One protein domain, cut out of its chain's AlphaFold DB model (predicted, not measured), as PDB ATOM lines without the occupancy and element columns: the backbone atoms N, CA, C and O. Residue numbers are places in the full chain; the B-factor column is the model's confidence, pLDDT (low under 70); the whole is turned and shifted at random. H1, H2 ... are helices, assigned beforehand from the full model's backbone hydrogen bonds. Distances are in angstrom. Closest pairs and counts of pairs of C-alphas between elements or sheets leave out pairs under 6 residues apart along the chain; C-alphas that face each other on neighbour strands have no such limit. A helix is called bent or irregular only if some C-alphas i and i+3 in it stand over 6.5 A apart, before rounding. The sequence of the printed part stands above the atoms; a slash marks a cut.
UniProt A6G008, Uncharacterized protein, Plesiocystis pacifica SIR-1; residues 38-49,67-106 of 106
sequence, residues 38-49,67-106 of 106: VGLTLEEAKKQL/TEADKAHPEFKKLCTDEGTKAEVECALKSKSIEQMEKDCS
ATOM      1  N   VAL A  38      87.274 102.961  93.035       92.88
ATOM      2  CA  VAL A  38      85.917 102.393  93.099       92.88
ATOM      3  C   VAL A  38      85.073 103.130  94.137       92.88
ATOM      4  O   VAL A  38      83.936 103.512  93.847       92.88
ATOM      5  N   GLY A  39      85.634 103.396  95.319       91.31
ATOM      6  CA  GLY A  39      84.981 104.175  96.370       91.31
ATOM      7  C   GLY A  39      84.591 105.580  95.911       91.31
ATOM      8  O   GLY A  39      83.428 105.966  96.036       91.31
ATOM      9  N   LEU A  40      85.525 106.327  95.318       90.50
ATOM     10  CA  LEU A  40      85.266 107.672  94.796       90.50
ATOM     11  C   LEU A  40      84.212 107.663  93.680       90.50
ATOM     12  O   LEU A  40      83.327 108.518  93.669       90.50
ATOM     13  N   THR A  41      84.270 106.677  92.780       88.50
ATOM     14  CA  THR A  41      83.296 106.511  91.691       88.50
ATOM     15  C   THR A  41      81.896 106.247  92.239       88.50
ATOM     16  O   THR A  41      80.925 106.827  91.757       88.50
ATOM     17  N   LEU A  42      81.773 105.415  93.278       88.44
ATOM     18  CA  LEU A  42      80.487 105.152  93.923       88.44
ATOM     19  C   LEU A  42      79.927 106.379  94.628       88.44
ATOM     20  O   LEU A  42      78.731 106.646  94.529       88.44
ATOM     21  N   GLU A  43      80.770 107.128  95.330       88.75
ATOM     22  CA  GLU A  43      80.353 108.361  95.996       88.75
ATOM     23  C   GLU A  43      79.900 109.422  94.981       88.75
ATOM     24  O   GLU A  43      78.890 110.088  95.204       88.75
ATOM     25  N   GLU A  44      80.578 109.547  93.839       86.12
ATOM     26  CA  GLU A  44      80.144 110.405  92.727       86.12
ATOM     27  C   GLU A  44      78.825 109.928  92.108       86.12
ATOM     28  O   GLU A  44      77.905 110.725  91.912       86.12
ATOM     29  N   ALA A  45      78.684 108.628  91.851       84.50
ATOM     30  CA  ALA A  45      77.472 108.063  91.266       84.50
ATOM     31  C   ALA A  45      76.251 108.253  92.185       84.50
ATOM     32  O   ALA A  45      75.171 108.625  91.724       84.50
ATOM     33  N   LYS A  46      76.429 108.110  93.505       83.56
ATOM     34  CA  LYS A  46      75.380 108.399  94.498       83.56
ATOM     35  C   LYS A  46      74.928 109.856  94.483       83.56
ATOM     36  O   LYS A  46      73.742 110.106  94.672       83.56
ATOM     37  N   LYS A  47      75.826 110.820  94.240       83.06
ATOM     38  CA  LYS A  47      75.440 112.241  94.103       83.06
ATOM     39  C   LYS A  47      74.566 112.487  92.873       83.06
ATOM     40  O   LYS A  47      73.800 113.446  92.865       83.06
ATOM     41  N   GLN A  48      74.698 111.652  91.843       79.81
ATOM     42  CA  GLN A  48      73.921 111.747  90.605       79.81
ATOM     43  C   GLN A  48      72.598 110.973  90.665       79.81
ATOM     44  O   GLN A  48      71.689 111.256  89.880       79.81
ATOM     45  N   LEU A  49      72.453 110.024  91.596       79.88
ATOM     46  CA  LEU A  49      71.172 109.371  91.824       79.88
ATOM     47  C   LEU A  49      70.138 110.382  92.320       79.88
ATOM     48  O   LEU A  49      70.308 111.047  93.340       79.88
ATOM     49  N   THR A  67      78.021  97.139  91.577       89.25
ATOM     50  CA  THR A  67      78.454  96.068  90.670       89.25
ATOM     51  C   THR A  67      79.281  96.608  89.504       89.25
ATOM     52  O   THR A  67      80.297  96.013  89.155       89.25
ATOM     53  N   GLU A  68      78.870  97.722  88.899       87.12
ATOM     54  CA  GLU A  68      79.625  98.337  87.802       87.12
ATOM     55  C   GLU A  68      80.951  98.940  88.280       87.12
ATOM     56  O   GLU A  68      81.969  98.777  87.611       87.12
ATOM     57  N   ALA A  69      80.975  99.561  89.460       84.44
ATOM     58  CA  ALA A  69      82.205 100.094  90.033       84.44
ATOM     59  C   ALA A  69      83.187  98.970  90.418       84.44
ATOM     60  O   ALA A  69      84.359  99.049  90.072       84.44
ATOM     61  N   ASP A  70      82.720  97.876  91.029       87.00
ATOM     62  CA  ASP A  70      83.545  96.693  91.332       87.00
ATOM     63  C   ASP A  70      84.162  96.079  90.060       87.00
ATOM     64  O   ASP A  70      85.315  95.652  90.062       87.00
ATOM     65  N   LYS A  71      83.437  96.081  88.930       90.25
ATOM     66  CA  LYS A  71      83.984  95.627  87.637       90.25
ATOM     67  C   LYS A  71      85.109  96.519  87.113       90.25
ATOM     68  O   LYS A  71      85.935  96.027  86.345       90.25
ATOM     69  N   ALA A  72      85.152  97.789  87.510       88.00
ATOM     70  CA  ALA A  72      86.224  98.713  87.150       88.00
ATOM     71  C   ALA A  72      87.485  98.529  88.016       88.00
ATOM     72  O   ALA A  72      88.565  98.947  87.605       88.00
ATOM     73  N   HIS A  73      87.391  97.854  89.170       92.06
ATOM     74  CA  HIS A  73      88.538  97.547  90.042       92.06
ATOM     75  C   HIS A  73      89.737  96.922  89.299       92.06
ATOM     76  O   HIS A  73      90.827  97.496  89.363       92.06
ATOM     77  N   PRO A  74      89.587  95.822  88.526       92.75
ATOM     78  CA  PRO A  74      90.708  95.247  87.783       92.75
ATOM     79  C   PRO A  74      91.293  96.198  86.732       92.75
ATOM     80  O   PRO A  74      92.490  96.122  86.457       92.75
ATOM     81  N   GLU A  75      90.487  97.097  86.159       91.19
ATOM     82  CA  GLU A  75      90.967  98.096  85.197       91.19
ATOM     83  C   GLU A  75      91.809  99.166  85.894       91.19
ATOM     84  O   GLU A  75      92.907  99.463  85.429       91.19
ATOM     85  N   PHE A  76      91.369  99.672  87.052       91.19
ATOM     86  CA  PHE A  76      92.154 100.613  87.859       91.19
ATOM     87  C   PHE A  76      93.454  99.990  88.370       91.19
ATOM     88  O   PHE A  76      94.507 100.626  88.300       91.19
ATOM     89  N   LYS A  77      93.415  98.730  88.829       92.44
ATOM     90  CA  LYS A  77      94.622  98.011  89.264       92.44
ATOM     91  C   LYS A  77      95.606  97.852  88.105       92.44
ATOM     92  O   LYS A  77      96.807  98.052  88.288       92.44
ATOM     93  N   LYS A  78      95.105  97.523  86.910       91.69
ATOM     94  CA  LYS A  78      95.925  97.405  85.701       91.69
ATOM     95  C   LYS A  78      96.534  98.747  85.293       91.69
ATOM     96  O   LYS A  78      97.738  98.798  85.094       91.69
ATOM     97  N   LEU A  79      95.744  99.819  85.245       89.62
ATOM     98  CA  LEU A  79      96.219 101.183  84.971       89.62
ATOM     99  C   LEU A  79      97.325 101.604  85.941       89.62
ATOM    100  O   LEU A  79      98.374 102.073  85.516       89.62
ATOM    101  N   CYS A  80      97.134 101.360  87.238       89.56
ATOM    102  CA  CYS A  80      98.162 101.629  88.239       89.56
ATOM    103  C   CYS A  80      99.443 100.814  88.009       89.56
ATOM    104  O   CYS A  80     100.541 101.342  88.153       89.56
ATOM    105  N   THR A  81      99.310  99.537  87.642       89.75
ATOM    106  CA  THR A  81     100.460  98.642  87.440       89.75
ATOM    107  C   THR A  81     101.240  98.988  86.169       89.75
ATOM    108  O   THR A  81     102.469  98.945  86.175       89.75
ATOM    109  N   ASP A  82     100.529  99.308  85.086       89.12
ATOM    110  CA  ASP A  82     101.108  99.514  83.757       89.12
ATOM    111  C   ASP A  82     101.605 100.957  83.561       89.12
ATOM    112  O   ASP A  82     102.652 101.168  82.945       89.12
ATOM    113  N   GLU A  83     100.871 101.945  84.078       86.50
ATOM    114  CA  GLU A  83     101.089 103.371  83.785       86.50
ATOM    115  C   GLU A  83     101.290 104.233  85.040       86.50
ATOM    116  O   GLU A  83     101.823 105.337  84.942       86.50
ATOM    117  N   GLY A  84     100.905 103.744  86.220       82.75
ATOM    118  CA  GLY A  84     100.965 104.515  87.454       82.75
ATOM    119  C   GLY A  84     102.386 104.702  87.979       82.75
ATOM    120  O   GLY A  84     103.181 103.762  88.068       82.75
ATOM    121  N   THR A  85     102.703 105.915  88.422       88.81
ATOM    122  CA  THR A  85     103.857 106.137  89.296       88.81
ATOM    123  C   THR A  85     103.439 106.088  90.757       88.81
ATOM    124  O   THR A  85     102.323 106.455  91.130       88.81
ATOM    125  N   LYS A  86     104.365 105.691  91.634       87.69
ATOM    126  CA  LYS A  86     104.108 105.690  93.076       87.69
ATOM    127  C   LYS A  86     103.647 107.064  93.592       87.69
ATOM    128  O   LYS A  86     102.773 107.130  94.447       87.69
ATOM    129  N   ALA A  87     104.179 108.155  93.040       87.56
ATOM    130  CA  ALA A  87     103.783 109.508  93.422       87.56
ATOM    131  C   ALA A  87     102.328 109.833  93.038       87.56
ATOM    132  O   ALA A  87     101.609 110.423  93.842       87.56
ATOM    133  N   GLU A  88     101.888 109.426  91.845       87.19
ATOM    134  CA  GLU A  88     100.499 109.602  91.398       87.19
ATOM    135  C   GLU A  88      99.535 108.760  92.229       87.19
ATOM    136  O   GLU A  88      98.512 109.268  92.678       87.19
ATOM    137  N   VAL A  89      99.895 107.507  92.517       89.94
ATOM    138  CA  VAL A  89      99.101 106.621  93.378       89.94
ATOM    139  C   VAL A  89      98.958 107.214  94.780       89.94
ATOM    140  O   VAL A  89      97.846 107.364  95.281       89.94
ATOM    141  N   GLU A  90     100.060 107.647  95.394       89.50
ATOM    142  CA  GLU A  90     100.030 108.303  96.705       89.50
ATOM    143  C   GLU A  90      99.255 109.632  96.698       89.50
ATOM    144  O   GLU A  90      98.720 110.036  97.735       89.50
ATOM    145  N   CYS A  91      99.216 110.339  95.564       90.31
ATOM    146  CA  CYS A  91      98.414 111.549  95.394       90.31
ATOM    147  C   CYS A  91      96.917 111.214  95.304       90.31
ATOM    148  O   CYS A  91      96.099 111.781  96.037       90.31
ATOM    149  N   ALA A  92      96.560 110.235  94.475       90.25
ATOM    150  CA  ALA A  92      95.188 109.780  94.298       90.25
ATOM    151  C   ALA A  92      94.590 109.244  95.606       90.25
ATOM    152  O   ALA A  92      93.486 109.634  95.979       90.25
ATOM    153  N   LEU A  93      95.355 108.460  96.371       90.81
ATOM    154  CA  LEU A  93      94.937 107.922  97.673       90.81
ATOM    155  C   LEU A  93      94.660 109.002  98.732       90.81
ATOM    156  O   LEU A  93      93.904 108.782  99.676       90.81
ATOM    157  N   LYS A  94      95.242 110.198  98.589       91.75
ATOM    158  CA  LYS A  94      94.978 111.344  99.482       91.75
ATOM    159  C   LYS A  94      93.777 112.178  99.041       91.75
ATOM    160  O   LYS A  94      93.287 113.003  99.818       91.75
ATOM    161  N   SER A  95      93.311 111.980  97.813       91.31
ATOM    162  CA  SER A  95      92.211 112.737  97.224       91.31
ATOM    163  C   SER A  95      90.865 112.257  97.759       91.31
ATOM    164  O   SER A  95      90.633 111.060  97.912       91.31
ATOM    165  N   LYS A  96      89.955 113.193  98.044       89.62
ATOM    166  CA  LYS A  96      88.610 112.889  98.575       89.62
ATOM    167  C   LYS A  96      87.521 112.837  97.504       89.62
ATOM    168  O   LYS A  96      86.378 112.504  97.807       89.62
ATOM    169  N   SER A  97      87.852 113.225  96.280       88.19
ATOM    170  CA  SER A  97      86.975 113.184  95.114       88.19
ATOM    171  C   SER A  97      87.816 113.020  93.857       88.19
ATOM    172  O   SER A  97      89.001 113.364  93.852       88.19
ATOM    173  N   ILE A  98      87.189 112.533  92.785       85.81
ATOM    174  CA  ILE A  98      87.837 112.455  91.470       85.81
ATOM    175  C   ILE A  98      88.241 113.855  90.994       85.81
ATOM    176  O   ILE A  98      89.377 114.049  90.592       85.81
ATOM    177  N   GLU A  99      87.383 114.859  91.184       86.00
ATOM    178  CA  GLU A  99      87.691 116.249  90.822       86.00
ATOM    179  C   GLU A  99      88.907 116.812  91.587       86.00
ATOM    180  O   GLU A  99      89.709 117.568  91.037       86.00
ATOM    181  N   GLN A 100      89.078 116.436  92.864       84.12
ATOM    182  CA  GLN A 100      90.261 116.822  93.630       84.12
ATOM    183  C   GLN A 100      91.510 116.119  93.091       84.12
ATOM    184  O   GLN A 100      92.536 116.767  92.924       84.12
ATOM    185  N   MET A 101      91.414 114.822  92.794       85.88
ATOM    186  CA  MET A 101      92.514 114.058  92.209       85.88
ATOM    187  C   MET A 101      92.954 114.655  90.870       85.88
ATOM    188  O   MET A 101      94.139 114.896  90.674       85.88
ATOM    189  N   GLU A 102      92.018 114.964  89.973       83.94
ATOM    190  CA  GLU A 102      92.326 115.574  88.674       83.94
ATOM    191  C   GLU A 102      93.004 116.938  88.823       83.94
ATOM    192  O   GLU A 102      93.830 117.314  87.999       83.94
ATOM    193  N   LYS A 103      92.678 117.693  89.871       85.69
ATOM    194  CA  LYS A 103      93.249 119.020  90.103       85.69
ATOM    195  C   LYS A 103      94.602 118.990  90.811       85.69
ATOM    196  O   LYS A 103      95.450 119.829  90.517       85.69
ATOM    197  N   ASP A 104      94.764 118.083  91.769       81.81
ATOM    198  CA  ASP A 104      95.927 118.022  92.657       81.81
ATOM    199  C   ASP A 104      97.017 117.075  92.117       81.81
ATOM    200  O   ASP A 104      98.179 117.217  92.503       81.81
ATOM    201  N   CYS A 105      96.656 116.132  91.234       77.69
ATOM    202  CA  CYS A 105      97.542 115.089  90.706       77.69
ATOM    203  C   CYS A 105      97.813 115.176  89.187       77.69
ATOM    204  O   CYS A 105      98.562 114.333  88.696       77.69
ATOM    205  N   SER A 106      97.238 116.153  88.460       62.78
ATOM    206  CA  SER A 106      97.537 116.421  87.030       62.78
ATOM    207  C   SER A 106      98.663 117.428  86.804       62.78
ATOM    208  O   SER A 106      98.866 118.314  87.666       62.78
TER     209      SER A 106
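AT A GLANCE: This is residues 38 to 49 and 67 to 106 of the 106 residues of an uncharacterized protein of Plesiocystis pacifica SIR-1 (UniProt A6G008). Four helices stand round an open middle as a flat, incompletely closed ring: the long helix H2 makes one side, the short helices H3 and H4 fold back from its last residues to make the opposite side, and H1 begins in the gap between the first part of H2 and H4 and runs away from the others toward residue 49. Contacts across the ring are few, with H1 touching H2 near one end of the long side and H3 only just touching H4. The printed part has 52 residues with four named helices, in the order H1, H2, H3, H4 along the chain, and no named strand; the class is all helix. The whole is only just compact, close to loose, with a radius of gyration of the C-alphas of 11.5 A, and the C-alphas span 33 by 23 by 13 A.

IN THESE COORDINATES: The longest helix, H2, is residues 67 to 82, from C-alpha 67 at (78.454, 96.068, 90.670) to C-alpha 82 at (101.108, 99.514, 83.757), 23.9 A from first to last C-alpha. H2 is irregular, but only just: C-alphas 71 and 74 are 6.7 A apart, and its line is a rough one. H3 follows at residues 86 to 92, from Lys 86 to Ala 92, with 9.9 A from first to last C-alpha. H4 is residues 98 to 104, also 9.9 A from first to last C-alpha, and ends with C-alpha 104 at (95.927, 118.022, 92.657). H1 comes before the cut, at residues 38 to 48; it begins with C-alpha 38 at (85.917, 102.393, 93.099) and measures 15.4 A from first to last C-alpha.

HOW THE PARTS SIT: H2 touches H1 with residues 69 to 73 alone. The closest C-alphas of the two are those of Val 38 and Ala 69, 5.3 A apart. Their lines stand at a steep tilt of 45 degrees, and they run opposite ways. At its other end H2 is joined to H3 by a tight link of three residues. H2 and H3 are close but not clearly touching, with the C-alphas of Cys 80 and Val 89 the closest at 7.2 A; they run opposite ways at a shallow tilt of 29 degrees. H3 and H4 only just touch, with 3 pairs of C-alphas within 8 A. The closest of these are the C-alphas of Ala 92 and Met 101, 5.5 A apart. H3 and H4 run opposite ways at a steep tilt of 55 degrees. H4 and H1 are close but not clearly touching, with the C-alphas of Leu 40 and Ile 98 the closest at 6.4 A; they run opposite ways at a steep tilt of 65 degrees. H1 and H3 are apart, and H2 and H4 are apart. In H1, H3 and H4 every O i to N i+4 pair is within hydrogen-bond range; in H2, 10 of 12 are.

THE WHOLE: The two C-alphas farthest apart are those of Leu 49 and Lys 86, at 33.2 A, while the first and last printed C-alphas, those of Val 38 and Ser 106, are 19.2 A apart. Residues 50 to 66 are cut out and not printed, and C-alphas 49 and 67 stand 15.2 A apart across this cut, which falls in the link from H1 to H2. Of the links that are printed whole, H2 to H3 and H3 to H4 are tight, and no link is long. Ser 106 is the chain's last residue. The mean pLDDT of the printed part is 87.3, and one printed residue, 106, is under 70.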